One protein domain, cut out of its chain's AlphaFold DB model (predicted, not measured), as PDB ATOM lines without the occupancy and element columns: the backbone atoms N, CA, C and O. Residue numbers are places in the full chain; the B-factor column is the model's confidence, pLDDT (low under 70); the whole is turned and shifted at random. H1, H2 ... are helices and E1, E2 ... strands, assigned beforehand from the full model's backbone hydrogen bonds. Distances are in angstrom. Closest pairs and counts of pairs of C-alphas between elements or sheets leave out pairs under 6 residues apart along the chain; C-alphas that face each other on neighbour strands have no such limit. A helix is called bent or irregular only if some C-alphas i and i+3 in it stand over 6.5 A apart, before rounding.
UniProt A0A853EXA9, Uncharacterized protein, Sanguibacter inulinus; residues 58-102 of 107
ATOM      1  N   ILE A  58      -2.440  10.056   5.077       64.81
ATOM      2  CA  ILE A  58      -3.145  10.246   6.335       64.81
ATOM      3  C   ILE A  58      -4.607  10.513   5.993       64.81
ATOM      4  O   ILE A  58      -4.933  11.575   5.466       64.81
ATOM      5  N   ALA A  59      -5.487   9.543   6.277       68.62
ATOM      6  CA  ALA A  59      -6.917   9.801   6.257       68.62
ATOM      7  C   ALA A  59      -7.156  11.025   7.136       68.62
ATOM      8  O   ALA A  59      -6.726  11.023   8.301       68.62
ATOM      9  N   GLU A  60      -7.754  12.066   6.553       83.00
ATOM     10  CA  GLU A  60      -7.857  13.356   7.222       83.00
ATOM     11  C   GLU A  60      -8.567  13.189   8.560       83.00
ATOM     12  O   GLU A  60      -9.595  12.508   8.676       83.00
ATOM     13  N   ALA A  61      -7.973  13.796   9.587       83.12
ATOM     14  CA  ALA A  61      -8.591  13.838  10.894       83.12
ATOM     15  C   ALA A  61      -9.935  14.582  10.787       83.12
ATOM     16  O   ALA A  61     -10.033  15.559  10.040       83.12
ATOM     17  N   PRO A  62     -10.969  14.153  11.528       89.12
ATOM     18  CA  PRO A  62     -12.230  14.874  11.554       89.12
ATOM     19  C   PRO A  62     -12.022  16.328  11.976       89.12
ATOM     20  O   PRO A  62     -11.387  16.609  12.993       89.12
ATOM     21  N   SER A  63     -12.626  17.253  11.238       90.31
ATOM     22  CA  SER A  63     -12.615  18.681  11.592       90.31
ATOM     23  C   SER A  63     -13.533  19.004  12.780       90.31
ATOM     24  O   SER A  63     -13.422  20.056  13.411       90.31
ATOM     25  N   SER A  64     -14.469  18.101  13.091       91.75
ATOM     26  CA  SER A  64     -15.416  18.214  14.198       91.75
ATOM     27  C   SER A  64     -15.975  16.844  14.595       91.75
ATOM     28  O   SER A  64     -15.888  15.875  13.846       91.75
ATOM     29  N   ARG A  65     -16.652  16.770  15.748       89.12
ATOM     30  CA  ARG A  65     -17.332  15.542  16.198       89.12
ATOM     31  C   ARG A  65     -18.453  15.081  15.256       89.12
ATOM     32  O   ARG A  65     -18.737  13.893  15.190       89.12
ATOM     33  N   LEU A  66     -19.103  16.005  14.546       91.75
ATOM     34  CA  LEU A  66     -20.140  15.667  13.560       91.75
ATOM     35  C   LEU A  66     -19.546  15.064  12.282       91.75
ATOM     36  O   LEU A  66     -20.205  14.263  11.616       91.75
ATOM     37  N   ASP A  67     -18.313  15.452  11.966       90.00
ATOM     38  CA  ASP A  67     -17.528  14.948  10.842       90.00
ATOM     39  C   ASP A  67     -16.798  13.638  11.183       90.00
ATOM     40  O   ASP A  67     -16.375  12.916  10.289       90.00
ATOM     41  N   ALA A  68     -16.694  13.286  12.468       91.19
ATOM     42  CA  ALA A  68     -16.047  12.058  12.904       91.19
ATOM     43  C   ALA A  68     -16.886  10.825  12.551       91.19
ATOM     44  O   ALA A  68     -18.052  10.689  12.939       91.19
ATOM     45  N   VAL A  69     -16.274   9.901  11.814       91.06
ATOM     46  CA  VAL A  69     -16.824   8.576  11.527       91.06
ATOM     47  C   VAL A  69     -15.753   7.509  11.704       91.06
ATOM     48  O   VAL A  69     -14.569   7.764  11.492       91.06
ATOM     49  N   ARG A  70     -16.167   6.297  12.079       88.19
ATOM     50  CA  ARG A  70     -15.280   5.127  12.079       88.19
ATOM     51  C   ARG A  70     -15.014   4.722  10.633       88.19
ATOM     52  O   ARG A  70     -15.960   4.480   9.885       88.19
ATOM     53  N   GLY A  71     -13.745   4.659  10.253       82.25
ATOM     54  CA  GLY A  71     -13.301   4.213   8.939       82.25
ATOM     55  C   GLY A  71     -12.181   3.185   9.046       82.25
ATOM     56  O   GLY A  71     -11.530   3.062  10.085       82.25
ATOM     57  N   ILE A  72     -11.965   2.448   7.958       82.12
ATOM     58  CA  ILE A  72     -10.875   1.479   7.827       82.12
ATOM     59  C   ILE A  72      -9.887   2.023   6.796       82.12
ATOM     60  O   ILE A  72     -10.278   2.345   5.675       82.12
ATOM     61  N   GLN A  73      -8.617   2.120   7.175       78.19
ATOM     62  CA  GLN A  73      -7.514   2.495   6.297       78.19
ATOM     63  C   GLN A  73      -6.596   1.298   6.078       78.19
ATOM     64  O   GLN A  73      -6.243   0.597   7.022       78.19
ATOM     65  N   ALA A  74      -6.187   1.094   4.829       75.50
ATOM     66  CA  ALA A  74      -5.113   0.176   4.496       75.50
ATOM     67  C   ALA A  74      -3.745   0.847   4.713       75.50
ATOM     68  O   ALA A  74      -3.552   1.992   4.301       75.50
ATOM     69  N   ALA A  75      -2.794   0.134   5.310       71.75
ATOM     70  CA  ALA A  75      -1.389   0.528   5.379       71.75
ATOM     71  C   ALA A  75      -0.510  -0.664   4.993       71.75
ATOM     72  O   ALA A  75      -0.840  -1.792   5.338       71.75
ATOM     73  N   ILE A  76       0.590  -0.437   4.278       67.19
ATOM     74  CA  ILE A  76       1.572  -1.485   3.982       67.19
ATOM     75  C   ILE A  76       2.834  -1.171   4.773       67.19
ATOM     76  O   ILE A  76       3.326  -0.045   4.710       67.19
ATOM     77  N   ASP A  77       3.323  -2.130   5.553       66.12
ATOM     78  CA  ASP A  77       4.554  -1.946   6.323       66.12
ATOM     79  C   ASP A  77       5.821  -2.153   5.473       66.12
ATOM     80  O   ASP A  77       5.738  -2.614   4.331       66.12
ATOM     81  N   PRO A  78       7.022  -1.830   5.995       67.88
ATOM     82  CA  PRO A  78       8.270  -2.060   5.265       67.88
ATOM     83  C   PRO A  78       8.532  -3.530   4.891       67.88
ATOM     84  O   PRO A  78       9.355  -3.795   4.020       67.88
ATOM     85  N   GLY A  79       7.857  -4.480   5.547       67.56
ATOM     86  CA  GLY A  79       7.902  -5.907   5.230       67.56
ATOM     87  C   GLY A  79       6.947  -6.324   4.106       67.56
ATOM     88  O   GLY A  79       6.992  -7.477   3.683       67.56
ATOM     89  N   GLY A  80       6.110  -5.413   3.601       61.38
ATOM     90  CA  GLY A  80       5.140  -5.678   2.539       61.38
ATOM     91  C   GLY A  80       3.812  -6.261   3.029       61.38
ATOM     92  O   GLY A  80       3.006  -6.696   2.207       61.38
ATOM     93  N   TYR A  81       3.554  -6.272   4.340       64.44
ATOM     94  CA  TYR A  81       2.289  -6.764   4.886       64.44
ATOM     95  C   TYR A  81       1.207  -5.689   4.808       64.44
ATOM     96  O   TYR A  81       1.450  -4.535   5.153       64.44
ATOM     97  N   LEU A  82       0.004  -6.078   4.374       69.69
ATOM     98  CA  LEU A  82      -1.175  -5.213   4.347       69.69
ATOM     99  C   LEU A  82      -1.883  -5.227   5.706       69.69
ATOM    100  O   LEU A  82      -2.325  -6.269   6.183       69.69
ATOM    101  N   TRP A  83      -2.072  -4.044   6.271       66.62
ATOM    102  CA  TRP A  83      -2.757  -3.789   7.530       66.62
ATOM    103  C   TRP A  83      -4.082  -3.090   7.266       66.62
ATOM    104  O   TRP A  83      -4.120  -2.112   6.526       66.62
ATOM    105  N   LEU A  84      -5.157  -3.550   7.908       76.88
ATOM    106  CA  LEU A  84      -6.429  -2.830   7.972       76.88
ATOM    107  C   LEU A  84      -6.552  -2.182   9.351       76.88
ATOM    108  O   LEU A  84      -6.681  -2.869  10.362       76.88
ATOM    109  N   VAL A  85      -6.489  -0.856   9.389       74.62
ATOM    110  CA  VAL A  85      -6.466  -0.057  10.616       74.62
ATOM    111  C   VAL A  85      -7.792   0.670  10.764       74.62
ATOM    112  O   VAL A  85      -8.173   1.470   9.909       74.62
ATOM    113  N   GLU A  86      -8.492   0.413  11.865       80.44
ATOM    114  CA  GLU A  86      -9.673   1.186  12.231       80.44
ATOM    115  C   GLU A  86      -9.271   2.490  12.938       80.44
ATOM    116  O   GLU A  86      -8.501   2.469  13.899       80.44
ATOM    117  N   LYS A  87      -9.816   3.627  12.490       80.31
ATOM    118  CA  LYS A  87      -9.629   4.939  13.133       80.31
ATOM    119  C   LYS A  87     -10.824   5.862  12.901       80.31
ATOM    120  O   LYS A  87     -11.645   5.629  12.014       80.31
ATOM    121  N   GLU A  88     -10.900   6.936  13.682       87.12
ATOM    122  CA  GLU A  88     -11.783   8.057  13.357       87.12
ATOM    123  C   GLU A  88     -11.229   8.835  12.155       87.12
ATOM    124  O   GLU A  88     -10.035   9.136  12.081       87.12
ATOM    125  N   MET A  89     -12.105   9.136  11.199       88.94
ATOM    126  CA  MET A  89     -11.800   9.820   9.942       88.94
ATOM    127  C   MET A  89     -12.836  10.902   9.655       88.94
ATOM    128  O   MET A  89     -13.973  10.812  10.124       88.94
ATOM    129  N   SER A  90     -12.453  11.897   8.855       91.44
ATOM    130  CA  SER A  90     -13.387  12.872   8.296       91.44
ATOM    131  C   SER A  90     -14.380  12.197   7.344       91.44
ATOM    132  O   SER A  90     -14.011  11.512   6.382       91.44
ATOM    133  N   ARG A  91     -15.670  12.419   7.592       89.25
ATOM    134  CA  ARG A  91     -16.763  11.969   6.732       89.25
ATOM    135  C   ARG A  91     -16.695  12.641   5.368       89.25
ATOM    136  O   ARG A  91     -16.962  11.970   4.371       89.25
ATOM    137  N   SER A  92     -16.363  13.933   5.301       87.25
ATOM    138  CA  SER A  92     -16.203  14.630   4.015       87.25
ATOM    139  C   SER A  92     -15.084  14.020   3.176       87.25
ATOM    140  O   SER A  92     -15.311  13.718   2.007       87.25
ATOM    141  N   TRP A  93     -13.937  13.724   3.789       85.75
ATOM    142  CA  TRP A  93     -12.809  13.091   3.101       85.75
ATOM    143  C   TRP A  93     -13.172  11.712   2.526       85.75
ATOM    144  O   TRP A  93     -12.867  11.410   1.370       85.75
ATOM    145  N   LEU A  94     -13.884  10.883   3.303       82.94
ATOM    146  CA  LEU A  94     -14.366   9.578   2.836       82.94
ATOM    147  C   LEU A  94     -15.372   9.711   1.687       82.94
ATOM    148  O   LEU A  94     -15.297   8.972   0.703       82.94
ATOM    149  N   ASN A  95     -16.306  10.658   1.795       83.12
ATOM    150  CA  ASN A  95     -17.320  10.885   0.772       83.12
ATOM    151  C   ASN A  95     -16.700  11.338  -0.556       83.12
ATOM    152  O   ASN A  95     -17.095  10.827  -1.605       83.12
ATOM    153  N   ASP A  96     -15.711  12.227  -0.525       78.88
ATOM    154  CA  ASP A  96     -15.037  12.707  -1.733       78.88
ATOM    155  C   ASP A  96     -14.262  11.586  -2.443       78.88
ATOM    156  O   ASP A  96     -14.382  11.427  -3.661       78.88
ATOM    157  N   ARG A  97     -13.563  10.718  -1.695       69.81
ATOM    158  CA  ARG A  97     -12.867   9.548  -2.269       69.81
ATOM    159  C   ARG A  97     -13.824   8.459  -2.767       69.81
ATOM    160  O   ARG A  97     -13.521   7.789  -3.748       69.81
ATOM    161  N   SER A  98     -15.004   8.309  -2.160       62.19
ATOM    162  CA  SER A  98     -16.030   7.369  -2.648       62.19
ATOM    163  C   SER A  98     -16.673   7.794  -3.976       62.19
ATOM    164  O   SER A  98     -17.193   6.954  -4.708       62.19
ATOM    165  N   ARG A  99     -16.631   9.095  -4.302       55.62
ATOM    166  CA  ARG A  99     -17.210   9.672  -5.528       55.62
ATOM    167  C   ARG A  99     -16.243   9.690  -6.709       55.62
ATOM    168  O   ARG A  99     -16.686   9.808  -7.849       55.62
ATOM    169  N   HIS A 100     -14.951   9.520  -6.448       49.38
ATOM    170  CA  HIS A 100     -13.913   9.403  -7.460       49.38
ATOM    171  C   HIS A 100     -13.133   8.102  -7.252       49.38
ATOM    172  O   HIS A 100     -12.043   8.141  -6.677       49.38
ATOM    173  N   PRO A 101     -13.635   6.940  -7.722       49.53
ATOM    174  CA  PRO A 101     -12.754   5.798  -7.899       49.53
ATOM    175  C   PRO A 101     -11.642   6.265  -8.838       49.53
ATOM    176  O   PRO A 101     -11.904   6.634  -9.986       49.53
ATOM    177  N   GLN A 102     -10.414   6.346  -8.329       53.16
ATOM    178  CA  GLN A 102      -9.255   6.605  -9.165       53.16
ATOM    179  C   GLN A 102      -9.190   5.457 -10.173       53.16
ATOM    180  O   GLN A 102      -8.784   4.343  -9.846       53.16
TER     181      GLN A 102
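This is residues 58 to 102 of the 107 residues of an uncharacterized protein of Sanguibacter inulinus (UniProt A0A853EXA9). The printed part is a long, narrow hairpin of two bent strands, E1 and E2, with a short helix, H1, set at an angle to it at the end where E1 begins and E2 ends. Residues 95 to 102, of which 95 to 99 belong to H1, stick out from this body as a free arm, while the unnamed residues 58 to 67 lead into E1 at the same end of the hairpin. There are 45 residues printed, with two named strands and one named helix in the order E1, E2, H1; the sheet has the order E1 - E2 and is antiparallel, and the class is mixed, helices and strands. The whole is loose, with a radius of gyration of the C-alphas of 11.9 A, and spans 36 by 24 by 13 A.

Go first past residues 58 to 67 to E1, residues 68 to 76, which bends by 50 degrees at residue 71. A tight link of 5 residues leads to E2, residues 82 to 90, which bends by 69 degrees at residue 87. E1 and E2 form a hairpin and are antiparallel neighbours, with 154 degrees between their N-to-C directions. Look at C-alphas 72 and 86, which face each other at 4.6 A. N 73 and O 85 are within hydrogen-bond range at 2.8 A, and N 83 and O 75 at 2.7 A. A tight link with 0 residues between them joins E2 to H1, residues 91 to 99. The closest C-alphas of E1 and H1 are those of Val 69 and Arg 91, 5.9 A apart. In H1 every O i to N i+4 pair is within hydrogen-bond range.

Find C-alpha 68 at (-16.047, 12.058, 12.904); from there E1 runs 23.9 A to C-alpha 76 at (1.572, -1.485, 3.982). Pick up E2 at Leu 82 and follow it over 22.2 A to C-alpha 90 at (-13.387, 12.872, 8.296). H1 begins at Arg 91, and its 12.5 A end at C-alpha 99 at (-17.210, 9.672, -5.528).

The two C-alphas farthest apart are those of Leu 66 and Gly 79, at 36.3 A. Without residues 95 to 102, which stand free, the body of 37 residues spans 36 by 13 by 11 A. The printed part has no cut, and neither of the links between named elements is long. In the B-factor column you will find a mean pLDDT of 76.9 for the printed part. The model's confidence is under 70 at residues 58 to 59, 76 to 83 and 97 to 102.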